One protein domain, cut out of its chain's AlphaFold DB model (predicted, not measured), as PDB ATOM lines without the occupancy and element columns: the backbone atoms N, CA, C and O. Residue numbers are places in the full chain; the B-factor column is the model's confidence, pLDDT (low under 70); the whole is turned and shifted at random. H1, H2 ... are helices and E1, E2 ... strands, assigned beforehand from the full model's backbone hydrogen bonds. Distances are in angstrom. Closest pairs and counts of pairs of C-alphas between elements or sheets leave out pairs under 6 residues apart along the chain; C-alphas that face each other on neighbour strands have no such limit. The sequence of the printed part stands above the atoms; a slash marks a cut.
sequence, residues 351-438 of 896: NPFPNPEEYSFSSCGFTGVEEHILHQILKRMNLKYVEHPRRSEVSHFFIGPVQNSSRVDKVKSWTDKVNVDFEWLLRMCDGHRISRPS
ATOM      1  N   ASN A 351      29.371  -4.418  -0.483       93.88
ATOM      2  CA  ASN A 351      29.214  -5.063  -1.787       93.88
ATOM      3  C   ASN A 351      28.241  -4.236  -2.662       93.88
ATOM      4  O   ASN A 351      27.601  -3.308  -2.154       93.88
ATOM      5  N   PRO A 352      28.125  -4.508  -3.977       93.44
ATOM      6  CA  PRO A 352      27.170  -3.810  -4.837       93.44
ATOM      7  C   PRO A 352      25.741  -3.890  -4.285       93.44
ATOM      8  O   PRO A 352      25.287  -4.958  -3.882       93.44
ATOM      9  N   PHE A 353      25.037  -2.758  -4.260       94.94
ATOM     10  CA  PHE A 353      23.665  -2.691  -3.754       94.94
ATOM     11  C   PHE A 353      22.698  -3.414  -4.718       94.94
ATOM     12  O   PHE A 353      22.796  -3.194  -5.929       94.94
ATOM     13  N   PRO A 354      21.767  -4.256  -4.231       93.31
ATOM     14  CA  PRO A 354      20.842  -5.008  -5.076       93.31
ATOM     15  C   PRO A 354      19.771  -4.103  -5.703       93.31
ATOM     16  O   PRO A 354      19.161  -3.283  -5.021       93.31
ATOM     17  N   ASN A 355      19.511  -4.282  -7.002       92.88
ATOM     18  CA  ASN A 355      18.497  -3.554  -7.782       92.88
ATOM     19  C   ASN A 355      18.482  -2.019  -7.552       92.88
ATOM     20  O   ASN A 355      17.434  -1.460  -7.227       92.88
ATOM     21  N   PRO A 356      19.606  -1.297  -7.735       93.06
ATOM     22  CA  PRO A 356      19.741   0.106  -7.316       93.06
ATOM     23  C   PRO A 356      18.730   1.069  -7.968       93.06
ATOM     24  O   PRO A 356      18.454   2.132  -7.417       93.06
ATOM     25  N   GLU A 357      18.157   0.699  -9.116       92.19
ATOM     26  CA  GLU A 357      17.150   1.477  -9.852       92.19
ATOM     27  C   GLU A 357      15.767   1.501  -9.175       92.19
ATOM     28  O   GLU A 357      15.008   2.452  -9.363       92.19
ATOM     29  N   GLU A 358      15.439   0.494  -8.354       93.25
ATOM     30  CA  GLU A 358      14.159   0.403  -7.629       93.25
ATOM     31  C   GLU A 358      14.106   1.347  -6.408       93.25
ATOM     32  O   GLU A 358      13.036   1.616  -5.852       93.25
ATOM     33  N   TYR A 359      15.258   1.886  -5.994       95.25
ATOM     34  CA  TYR A 359      15.419   2.646  -4.760       95.25
ATOM     35  C   TYR A 359      15.727   4.116  -5.043       95.25
ATOM     36  O   TYR A 359      16.646   4.471  -5.781       95.25
ATOM     37  N   SER A 360      14.977   4.998  -4.391       95.12
ATOM     38  CA  SER A 360      15.241   6.430  -4.378       95.12
ATOM     39  C   SER A 360      15.250   6.915  -2.939       95.12
ATOM     40  O   SER A 360      14.312   6.671  -2.175       95.12
ATOM     41  N   PHE A 361      16.343   7.580  -2.580       96.81
ATOM     42  CA  PHE A 361      16.687   7.947  -1.217       96.81
ATOM     43  C   PHE A 361      16.612   9.454  -1.008       96.81
ATOM     44  O   PHE A 361      16.959  10.241  -1.886       96.81
ATOM     45  N   SER A 362      16.251   9.861   0.200       96.06
ATOM     46  CA  SER A 362      16.532  11.200   0.720       96.06
ATOM     47  C   SER A 362      16.936  11.106   2.188       96.06
ATOM     48  O   SER A 362      16.845  10.034   2.788       96.06
ATOM     49  N   SER A 363      17.397  12.209   2.772       94.81
ATOM     50  CA  SER A 363      17.748  12.281   4.188       94.81
ATOM     51  C   SER A 363      16.989  13.382   4.934       94.81
ATOM     52  O   SER A 363      16.415  14.310   4.346       94.81
ATOM     53  N   CYS A 364      16.933  13.251   6.256       93.44
ATOM     54  CA  CYS A 364      16.471  14.273   7.189       93.44
ATOM     55  C   CYS A 364      17.029  13.980   8.590       93.44
ATOM     56  O   CYS A 364      17.376  12.843   8.890       93.44
ATOM     57  N   GLY A 365      17.120  14.989   9.459       90.38
ATOM     58  CA  GLY A 365      17.608  14.791  10.831       90.38
ATOM     59  C   GLY A 365      19.123  14.584  10.951       90.38
ATOM     60  O   GLY A 365      19.593  14.150  11.995       90.38
ATOM     61  N   PHE A 366      19.890  14.892   9.909       91.31
ATOM     62  CA  PHE A 366      21.352  14.914   9.939       91.31
ATOM     63  C   PHE A 366      21.865  16.351  10.066       91.31
ATOM     64  O   PHE A 366      21.188  17.303   9.669       91.31
ATOM     65  N   THR A 367      23.084  16.521  10.576       88.50
ATOM     66  CA  THR A 367      23.837  17.766  10.386       88.50
ATOM     67  C   THR A 367      24.248  17.927   8.916       88.50
ATOM     68  O   THR A 367      24.319  16.961   8.155       88.50
ATOM     69  N   GLY A 368      24.572  19.154   8.489       86.19
ATOM     70  CA  GLY A 368      24.969  19.423   7.096       86.19
ATOM     71  C   GLY A 368      26.275  18.742   6.653       86.19
ATOM     72  O   GLY A 368      26.586  18.733   5.463       86.19
ATOM     73  N   VAL A 369      27.039  18.178   7.594       89.31
ATOM     74  CA  VAL A 369      28.234  17.364   7.324       89.31
ATOM     75  C   VAL A 369      27.828  15.925   7.075       89.31
ATOM     76  O   VAL A 369      28.148  15.362   6.035       89.31
ATOM     77  N   GLU A 370      27.047  15.360   7.989       91.56
ATOM     78  CA  GLU A 370      26.480  14.022   7.883       91.56
ATOM     79  C   GLU A 370      25.651  13.821   6.607       91.56
ATOM     80  O   GLU A 370      25.823  12.807   5.933       91.56
ATOM     81  N   GLU A 371      24.817  14.794   6.216       91.88
ATOM     82  CA  GLU A 371      24.081  14.737   4.944       91.88
ATOM     83  C   GLU A 371      25.035  14.742   3.733       91.88
ATOM     84  O   GLU A 371      24.831  13.983   2.783       91.88
ATOM     85  N   HIS A 372      26.121  15.527   3.774       90.62
ATOM     86  CA  HIS A 372      27.143  15.499   2.722       90.62
ATOM     87  C   HIS A 372      27.855  14.141   2.666       90.62
ATOM     88  O   HIS A 372      28.017  13.582   1.583       90.62
ATOM     89  N   ILE A 373      28.240  13.586   3.820       91.31
ATOM     90  CA  ILE A 373      28.869  12.265   3.936       91.31
ATOM     91  C   ILE A 373      27.946  11.194   3.342       91.31
ATOM     92  O   ILE A 373      28.371  10.429   2.477       91.31
ATOM     93  N   LEU A 374      26.677  11.168   3.754       93.88
ATOM     94  CA  LEU A 374      25.679  10.206   3.289       93.88
ATOM     95  C   LEU A 374      25.449  10.313   1.774       93.88
ATOM     96  O   LEU A 374      25.494   9.303   1.074       93.88
ATOM     97  N   HIS A 375      25.286  11.526   1.242       92.88
ATOM     98  CA  HIS A 375      25.153  11.753  -0.199       92.88
ATOM     99  C   HIS A 375      26.403  11.274  -0.966       92.88
ATOM    100  O   HIS A 375      26.270  10.616  -1.996       92.88
ATOM    101  N   GLN A 376      27.619  11.508  -0.454       90.62
ATOM    102  CA  GLN A 376      28.855  11.002  -1.072       90.62
ATOM    103  C   GLN A 376      28.958   9.467  -1.049       90.62
ATOM    104  O   GLN A 376      29.537   8.891  -1.971       90.62
ATOM    105  N   ILE A 377      28.404   8.795  -0.033       92.38
ATOM    106  CA  ILE A 377      28.321   7.326   0.022       92.38
ATOM    107  C   ILE A 377      27.353   6.822  -1.051       92.38
ATOM    108  O   ILE A 377      27.763   6.068  -1.933       92.38
ATOM    109  N   LEU A 378      26.106   7.305  -1.036       94.56
ATOM    110  CA  LEU A 378      25.060   6.898  -1.981       94.56
ATOM    111  C   LEU A 378      25.485   7.151  -3.437       94.56
ATOM    112  O   LEU A 378      25.349   6.265  -4.280       94.56
ATOM    113  N   LYS A 379      26.114   8.301  -3.716       92.31
ATOM    114  CA  LYS A 379      26.657   8.643  -5.039       92.31
ATOM    115  C   LYS A 379      27.731   7.660  -5.521       92.31
ATOM    116  O   LYS A 379      27.765   7.359  -6.707       92.31
ATOM    117  N   ARG A 380      28.597   7.138  -4.639       89.69
ATOM    118  CA  ARG A 380      29.609   6.118  -5.003       89.69
ATOM    119  C   ARG A 380      29.032   4.719  -5.190       89.69
ATOM    120  O   ARG A 380      29.663   3.892  -5.835       89.69
ATOM    121  N   MET A 381      27.860   4.461  -4.621       90.81
ATOM    122  CA  MET A 381      27.102   3.222  -4.804       90.81
ATOM    123  C   MET A 381      26.156   3.299  -6.016       90.81
ATOM    124  O   MET A 381      25.367   2.386  -6.229       90.81
ATOM    125  N   ASN A 382      26.222   4.388  -6.795       92.94
ATOM    126  CA  ASN A 382      25.313   4.725  -7.895       92.94
ATOM    127  C   ASN A 382      23.822   4.754  -7.488       92.94
ATOM    128  O   ASN A 382      22.941   4.536  -8.316       92.94
ATOM    129  N   LEU A 383      23.532   5.050  -6.215       94.94
ATOM    130  CA  LEU A 383      22.174   5.124  -5.676       94.94
ATOM    131  C   LEU A 383      21.569   6.518  -5.870       94.94
ATOM    132  O   LEU A 383      22.217   7.546  -5.656       94.94
ATOM    133  N   LYS A 384      20.287   6.554  -6.242       95.00
ATOM    134  CA  LYS A 384      19.550   7.785  -6.543       95.00
ATOM    135  C   LYS A 384      19.230   8.572  -5.266       95.00
ATOM    136  O   LYS A 384      18.282   8.239  -4.555       95.00
ATOM    137  N   TYR A 385      19.985   9.639  -5.002       95.62
ATOM    138  CA  TYR A 385      19.703  10.601  -3.928       95.62
ATOM    139  C   TYR A 385      18.848  11.782  -4.418       95.62
ATOM    140  O   TYR A 385      19.052  12.289  -5.519       95.62
ATOM    141  N   VAL A 386      17.912  12.243  -3.584       94.62
ATOM    142  CA  VAL A 386      17.028  13.389  -3.840       94.62
ATOM    143  C   VAL A 386      17.077  14.342  -2.641       94.62
ATOM    144  O   VAL A 386      16.466  14.097  -1.606       94.62
ATOM    145  N   GLU A 387      17.800  15.453  -2.771       89.25
ATOM    146  CA  GLU A 387      18.032  16.441  -1.697       89.25
ATOM    147  C   GLU A 387      16.738  17.159  -1.242       89.25
ATOM    148  O   GLU A 387      16.500  17.377  -0.048       89.25
ATOM    149  N   HIS A 388      15.861  17.469  -2.204       87.56
ATOM    150  CA  HIS A 388      14.633  18.257  -2.034       87.56
ATOM    151  C   HIS A 388      13.391  17.471  -2.517       87.56
ATOM    152  O   HIS A 388      12.810  17.812  -3.546       87.56
ATOM    153  N   PRO A 389      12.996  16.384  -1.828       88.00
ATOM    154  CA  PRO A 389      12.093  15.380  -2.388       88.00
ATOM    155  C   PRO A 389      10.608  15.754  -2.338       88.00
ATOM    156  O   PRO A 389      10.083  16.171  -1.301       88.00
ATOM    157  N   ARG A 390       9.879  15.463  -3.419       88.19
ATOM    158  CA  ARG A 390       8.416  15.319  -3.379       88.19
ATOM    159  C   ARG A 390       8.049  13.909  -2.901       88.19
ATOM    160  O   ARG A 390       8.775  12.946  -3.142       88.19
ATOM    161  N   ARG A 391       6.880  13.750  -2.264       87.31
ATOM    162  CA  ARG A 391       6.420  12.452  -1.712       87.31
ATOM    163  C   ARG A 391       6.306  11.337  -2.766       87.31
ATOM    164  O   ARG A 391       6.378  10.168  -2.417       87.31
ATOM    165  N   SER A 392       6.164  11.671  -4.046       89.69
ATOM    166  CA  SER A 392       6.136  10.711  -5.160       89.69
ATOM    167  C   SER A 392       7.514  10.232  -5.638       89.69
ATOM    168  O   SER A 392       7.579   9.252  -6.367       89.69
ATOM    169  N   GLU A 393       8.604  10.919  -5.287       91.00
ATOM    170  CA  GLU A 393       9.928  10.726  -5.912       91.00
ATOM    171  C   GLU A 393      10.861   9.806  -5.114       91.00
ATOM    172  O   GLU A 393      11.820   9.266  -5.670       91.00
ATOM    173  N   VAL A 394      10.581   9.628  -3.821       94.50
ATOM    174  CA  VAL A 394      11.402   8.891  -2.849       94.50
ATOM    175  C   VAL A 394      10.640   7.677  -2.326       94.50
ATOM    176  O   VAL A 394       9.454   7.782  -2.006       94.50
ATOM    177  N   SER A 395      11.322   6.536  -2.213       94.75
ATOM    178  CA  SER A 395      10.817   5.328  -1.546       94.75
ATOM    179  C   SER A 395      11.358   5.179  -0.119       94.75
ATOM    180  O   SER A 395      10.612   4.761   0.769       94.75
ATOM    181  N   HIS A 396      12.610   5.584   0.117       95.81
ATOM    182  CA  HIS A 396      13.326   5.365   1.377       95.81
ATOM    183  C   HIS A 396      13.893   6.673   1.959       95.81
ATOM    184  O   HIS A 396      14.500   7.475   1.249       95.81
ATOM    185  N   PHE A 397      13.733   6.884   3.266       95.94
ATOM    186  CA  PHE A 397      14.253   8.056   3.976       95.94
ATOM    187  C   PHE A 397      15.269   7.661   5.041       95.94
ATOM    188  O   PHE A 397      14.921   6.993   6.011       95.94
ATOM    189  N   PHE A 398      16.503   8.141   4.905       95.38
ATOM    190  CA  PHE A 398      17.468   8.100   5.996       95.38
ATOM    191  C   PHE A 398      17.069   9.115   7.073       95.38
ATOM    192  O   PHE A 398      16.930  10.309   6.782       95.38
ATOM    193  N   ILE A 399      16.898   8.649   8.312       92.44
ATOM    194  CA  ILE A 399      16.631   9.508   9.474       92.44
ATOM    195  C   ILE A 399      17.878   9.553  10.359       92.44
ATOM    196  O   ILE A 399      18.317   8.531  10.880       92.44
ATOM    197  N   GLY A 400      18.443  10.748  10.514       88.06
ATOM    198  CA  GLY A 400      19.597  11.009  11.369       88.06
ATOM    199  C   GLY A 400      19.242  11.278  12.839       88.06
ATOM    200  O   GLY A 400      18.064  11.294  13.214       88.06
ATOM    201  N   PRO A 401      20.256  11.515  13.691       84.31
ATOM    202  CA  PRO A 401      20.092  11.624  15.143       84.31
ATOM    203  C   PRO A 401      19.367  12.898  15.620       84.31
ATOM    204  O   PRO A 401      18.943  12.959  16.776       84.31
ATOM    205  N   VAL A 402      19.198  13.920  14.773       84.62
ATOM    206  CA  VAL A 402      18.537  15.189  15.127       84.62
ATOM    207  C   VAL A 402      17.014  15.012  15.159       84.62
ATOM    208  O   VAL A 402      16.298  15.194  14.168       84.62
ATOM    209  N   GLN A 403      16.522  14.666  16.346       79.38
ATOM    210  CA  GLN A 403      15.099  14.571  16.671       79.38
ATOM    211  C   GLN A 403      14.403  15.951  16.626       79.38
ATOM    212  O   GLN A 403      15.050  16.994  16.683       79.38
ATOM    213  N   ASN A 404      13.067  15.947  16.560       79.50
ATOM    214  CA  ASN A 404      12.196  17.130  16.663       79.50
ATOM    215  C   ASN A 404      12.394  18.209  15.574       79.50
ATOM    216  O   ASN A 404      12.076  19.379  15.795       79.50
ATOM    217  N   SER A 405      12.909  17.845  14.392       85.75
ATOM    218  CA  SER A 405      12.872  18.741  13.229       85.75
ATOM    219  C   SER A 405      11.588  18.530  12.423       85.75
ATOM    220  O   SER A 405      11.200  17.402  12.118       85.75
ATOM    221  N   SER A 406      10.957  19.623  11.988       87.56
ATOM    222  CA  SER A 406       9.698  19.573  11.228       87.56
ATOM    223  C   SER A 406       9.797  18.779   9.915       87.56
ATOM    224  O   SER A 406       8.800  18.208   9.476       87.56
ATOM    225  N   ARG A 407      10.992  18.675   9.307       85.88
ATOM    226  CA  ARG A 407      11.257  17.784   8.158       85.88
ATOM    227  C   ARG A 407      11.216  16.310   8.571       85.88
ATOM    228  O   ARG A 407      10.568  15.534   7.877       85.88
ATOM    229  N   VAL A 408      11.839  15.930   9.691       89.94
ATOM    230  CA  VAL A 408      11.787  14.556  10.228       89.94
ATOM    231  C   VAL A 408      10.358  14.168  10.599       89.94
ATOM    232  O   VAL A 408       9.908  13.090  10.226       89.94
ATOM    233  N   ASP A 409       9.611  15.036  11.277       90.19
ATOM    234  CA  ASP A 409       8.259  14.689  11.728       90.19
ATOM    235  C   ASP A 409       7.252  14.663  10.558       90.19
ATOM    236  O   ASP A 409       6.390  13.783  10.495       90.19
ATOM    237  N   LYS A 410       7.443  15.515   9.538       90.44
ATOM    238  CA  LYS A 410       6.741  15.409   8.246       90.44
ATOM    239  C   LYS A 410       7.069  14.102   7.517       90.44
ATOM    240  O   LYS A 410       6.140  13.476   7.016       90.44
ATOM    241  N   VAL A 411       8.328  13.660   7.489       90.00
ATOM    242  CA  VAL A 411       8.725  12.362   6.906       90.00
ATOM    243  C   VAL A 411       8.126  11.188   7.689       90.00
ATOM    244  O   VAL A 411       7.550  10.295   7.078       90.00
ATOM    245  N   LYS A 412       8.136  11.215   9.029       89.88
ATOM    246  CA  LYS A 412       7.482  10.188   9.867       89.88
ATOM    247  C   LYS A 412       5.972  10.076   9.614       89.88
ATOM    248  O   LYS A 412       5.423   8.987   9.737       89.88
ATOM    249  N   SER A 413       5.299  11.166   9.227       90.38
ATOM    250  CA  SER A 413       3.883  11.137   8.815       90.38
ATOM    251  C   SER A 413       3.629  10.410   7.482       90.38
ATOM    252  O   SER A 413       2.478  10.135   7.133       90.38
ATOM    253  N   TRP A 414       4.672  10.107   6.701       91.06
ATOM    254  CA  TRP A 414       4.546   9.470   5.392       91.06
ATOM    255  C   TRP A 414       4.604   7.947   5.527       91.06
ATOM    256  O   TRP A 414       5.597   7.309   5.198       91.06
ATOM    257  N   THR A 415       3.497   7.361   5.987       88.94
ATOM    258  CA  THR A 415       3.334   5.912   6.225       88.94
ATOM    259  C   THR A 415       3.503   5.016   4.988       88.94
ATOM    260  O   THR A 415       3.523   3.797   5.123       88.94
ATOM    261  N   ASP A 416       3.631   5.593   3.791       90.94
ATOM    262  CA  ASP A 416       3.964   4.896   2.543       90.94
ATOM    263  C   ASP A 416       5.480   4.806   2.272       90.94
ATOM    264  O   ASP A 416       5.874   4.271   1.237       90.94
ATOM    265  N   LYS A 417       6.329   5.351   3.158       92.06
ATOM    266  CA  LYS A 417       7.794   5.377   3.019       92.06
ATOM    267  C   LYS A 417       8.488   4.504   4.048       92.06
ATOM    268  O   LYS A 417       8.062   4.403   5.197       92.06
ATOM    269  N   VAL A 418       9.609   3.922   3.633       94.69
ATOM    270  CA  VAL A 418      10.474   3.142   4.516       94.69
ATOM    271  C   VAL A 418      11.486   4.085   5.162       94.69
ATOM    272  O   VAL A 418      12.306   4.696   4.475       94.69
ATOM    273  N   ASN A 419      11.435   4.205   6.485       94.19
ATOM    274  CA  ASN A 419      12.464   4.904   7.248       94.19
ATOM    275  C   ASN A 419      13.641   3.949   7.475       94.19
ATOM    276  O   ASN A 419      13.440   2.826   7.934       94.19
ATOM    277  N   VAL A 420      14.849   4.390   7.136       95.12
ATOM    278  CA  VAL A 420      16.080   3.591   7.172       95.12
ATOM    279  C   VAL A 420      17.184   4.306   7.950       95.12
ATOM    280  O   VAL A 420      17.185   5.529   8.099       95.12
ATOM    281  N   ASP A 421      18.138   3.524   8.439       92.38
ATOM    282  CA  ASP A 421      19.371   3.979   9.069       92.38
ATOM    283  C   ASP A 421      20.590   3.540   8.239       92.38
ATOM    284  O   ASP A 421      20.474   2.877   7.205       92.38
ATOM    285  N   PHE A 422      21.790   3.923   8.670       91.75
ATOM    286  CA  PHE A 422      23.011   3.511   7.978       91.75
ATOM    287  C   PHE A 422      23.299   2.003   8.132       91.75
ATOM    288  O   PHE A 422      23.857   1.382   7.228       91.75
ATOM    289  N   GLU A 423      22.850   1.384   9.227       92.38
ATOM    290  CA  GLU A 423      22.961  -0.066   9.429       92.38
ATOM    291  C   GLU A 423      22.049  -0.860   8.482       92.38
ATOM    292  O   GLU A 423      22.346  -2.003   8.146       92.38
ATOM    293  N   TRP A 424      20.939  -0.288   8.005       95.12
ATOM    294  CA  TRP A 424      20.116  -0.861   6.937       95.12
ATOM    295  C   TRP A 424      20.875  -0.862   5.611       95.12
ATOM    296  O   TRP A 424      20.885  -1.878   4.925       95.12
ATOM    297  N   LEU A 425      21.587   0.224   5.285       94.75
ATOM    298  CA  LEU A 425      22.420   0.285   4.079       94.75
ATOM    299  C   LEU A 425      23.577  -0.726   4.132       94.75
ATOM    300  O   LEU A 425      23.886  -1.349   3.121       94.75
ATOM    301  N   LEU A 426      24.177  -0.932   5.312       94.50
ATOM    302  CA  LEU A 426      25.156  -1.998   5.547       94.50
ATOM    303  C   LEU A 426      24.543  -3.385   5.301       94.50
ATOM    304  O   LEU A 426      25.076  -4.144   4.494       94.50
ATOM    305  N   ARG A 427      23.392  -3.690   5.919       95.94
ATOM    306  CA  ARG A 427      22.675  -4.969   5.746       95.94
ATOM    307  C   ARG A 427      22.270  -5.245   4.294       95.94
ATOM    308  O   ARG A 427      22.441  -6.363   3.833       95.94
ATOM    309  N   MET A 428      21.793  -4.241   3.560       95.62
ATOM    310  CA  MET A 428      21.416  -4.376   2.142       95.62
ATOM    311  C   MET A 428      22.605  -4.637   1.201       95.62
ATOM    312  O   MET A 428      22.394  -5.004   0.050       95.62
ATOM    313  N   CYS A 429      23.842  -4.446   1.667       95.06
ATOM    314  CA  CYS A 429      25.074  -4.625   0.897       95.06
ATOM    315  C   CYS A 429      25.969  -5.756   1.436       95.06
ATOM    316  O   CYS A 429      27.159  -5.773   1.109       95.06
ATOM    317  N   ASP A 430      25.453  -6.638   2.305       94.44
ATOM    318  CA  ASP A 430      26.234  -7.632   3.071       94.44
ATOM    319  C   ASP A 430      27.517  -7.024   3.680       94.44
ATOM    320  O   ASP A 430      28.617  -7.589   3.653       94.44
ATOM    321  N   GLY A 431      27.385  -5.777   4.137       93.81
ATOM    322  CA  GLY A 431      28.483  -4.889   4.474       93.81
ATOM    323  C   GLY A 431      28.850  -4.915   5.951       93.81
ATOM    324  O   GLY A 431      28.032  -5.215   6.818       93.81
ATOM    325  N   HIS A 432      30.095  -4.548   6.249       93.56
ATOM    326  CA  HIS A 432      30.616  -4.513   7.614       93.56
ATOM    327  C   HIS A 432      31.475  -3.276   7.881       93.56
ATOM    328  O   HIS A 432      32.186  -2.770   7.006       93.56
ATOM    329  N   ARG A 433      31.449  -2.824   9.136       94.12
ATOM    330  CA  ARG A 433      32.385  -1.837   9.683       94.12
ATOM    331  C   ARG A 433      33.752  -2.489   9.878       94.12
ATOM    332  O   ARG A 433      33.845  -3.610  10.370       94.12
ATOM    333  N   ILE A 434      34.819  -1.792   9.499       92.69
ATOM    334  CA  ILE A 434      36.190  -2.208   9.801       92.69
ATOM    335  C   ILE A 434      36.562  -1.600  11.154       92.69
ATOM    336  O   ILE A 434      37.060  -0.475  11.234       92.69
ATOM    337  N   SER A 435      36.274  -2.340  12.219       88.00
ATOM    338  CA  SER A 435      36.656  -1.983  13.586       88.00
ATOM    339  C   SER A 435      38.177  -2.031  13.784       88.00
ATOM    340  O   SER A 435      38.929  -2.535  12.942       88.00
ATOM    341  N   ARG A 436      38.652  -1.529  14.930       85.94
ATOM    342  CA  ARG A 436      40.030  -1.765  15.386       85.94
ATOM    343  C   ARG A 436      40.298  -3.281  15.458       85.94
ATOM    344  O   ARG A 436      39.442  -3.994  15.980       85.94
ATOM    345  N   PRO A 437      41.468  -3.783  15.017       74.44
ATOM    346  CA  PRO A 437      41.884  -5.144  15.326       74.44
ATOM    347  C   PRO A 437      41.876  -5.340  16.844       74.44
ATOM    348  O   PRO A 437      42.529  -4.579  17.566       74.44
ATOM    349  N   SER A 438      41.146  -6.341  17.334       60.91
ATOM    350  CA  SER A 438      41.306  -6.787  18.714       60.91
ATOM    351  C   SER A 438      42.769  -7.173  18.914       60.91
ATOM    352  O   SER A 438      43.340  -7.914  18.109       60.91
TER     353      SER A 438
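What this domain is: This is residues 351 to 438 of the 896 residues of an uncharacterized protein of Puccinia graminis f. sp. tritici (UniProt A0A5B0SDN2). A small parallel sheet of three short strands makes the core, with H1 grazing it at edge strand E1 and H2 slantwise over it, while H3 follows E3 off the sheet. A long link after H1 comes back beside E1 before the chain enters E2. The printed part has 88 residues, with 38 in named elements, under half; three helices and three strands alternate as E1 H1 E2 H2 E3 H3, a mixed class of helices and strands. The sheet's order is E1 E2 E3. The whole is compact, with a radius of gyration of the C-alphas of 13.4 A and spans of 41 by 28 by 21 A.

Where its parts are: E1, residues 360 to 364, begins at C-alpha 360 (15.241, 6.430, -4.378) and is 14.0 A long. H1, residues 368 to 380, is the longest helix at 18.6 A and ends at C-alpha 380 (29.609, 6.118, -5.003). E2 holds residues 396 to 399 and is 9.7 A long. H2, residues 406 to 412, is also 9.7 A long. E3 holds residues 418 to 420. H3, residues 422 to 427, ends at C-alpha 427 (22.675, -4.969, 5.746).

How they stand to each other: E1 and E2 are parallel at 20 degrees, with N 398 and O 362 at 2.9 A and N 364 and O 398 at 3.0 A, within hydrogen-bond range. E2 and E3 are parallel at 42 degrees, with N 420 and O 397 at 2.8 A, within that range. Residues 360 to 361 of E1 also pair, parallel, with residues 384 to 385. H1 is on the sheet but only grazes it, with its residues 370 to 378; the closest C-alphas of E1 and H1 are those of Ser 363 and Glu 371, 6.8 A apart. E1, H1 and E2 form a strand-helix-strand unit, two parallel neighbour strands with a helix between them, with a left-handed crossover. E2, H2 and E3 form a second, right-handed one. H2 is on the sheet at a height of 8.8 A, only just over E2 alone, as 2 of its C-alphas fall on E1; on the local plane it stands at 49 degrees to E2, slantwise to the strands. The closest C-alphas of E1 and H2 are those of Cys 364 and Val 408, 5.6 A apart. H3 is only just not on the sheet, with 4 pairs of C-alphas within 10 A. H1 and H2 are apart, as are H1 and H3. In H2 and H3 every O i to N i+4 pair is within hydrogen-bond range; in H1, 8 of 9 are.

The domain as a whole: The two C-alphas farthest apart, those of Ser 392 and Ser 438, are 46.0 A apart. The printed part has no cut. The link from H1 to E2, residues 381 to 395, is long. Mean pLDDT of the printed part is 91.1, and residue 438 is under 70.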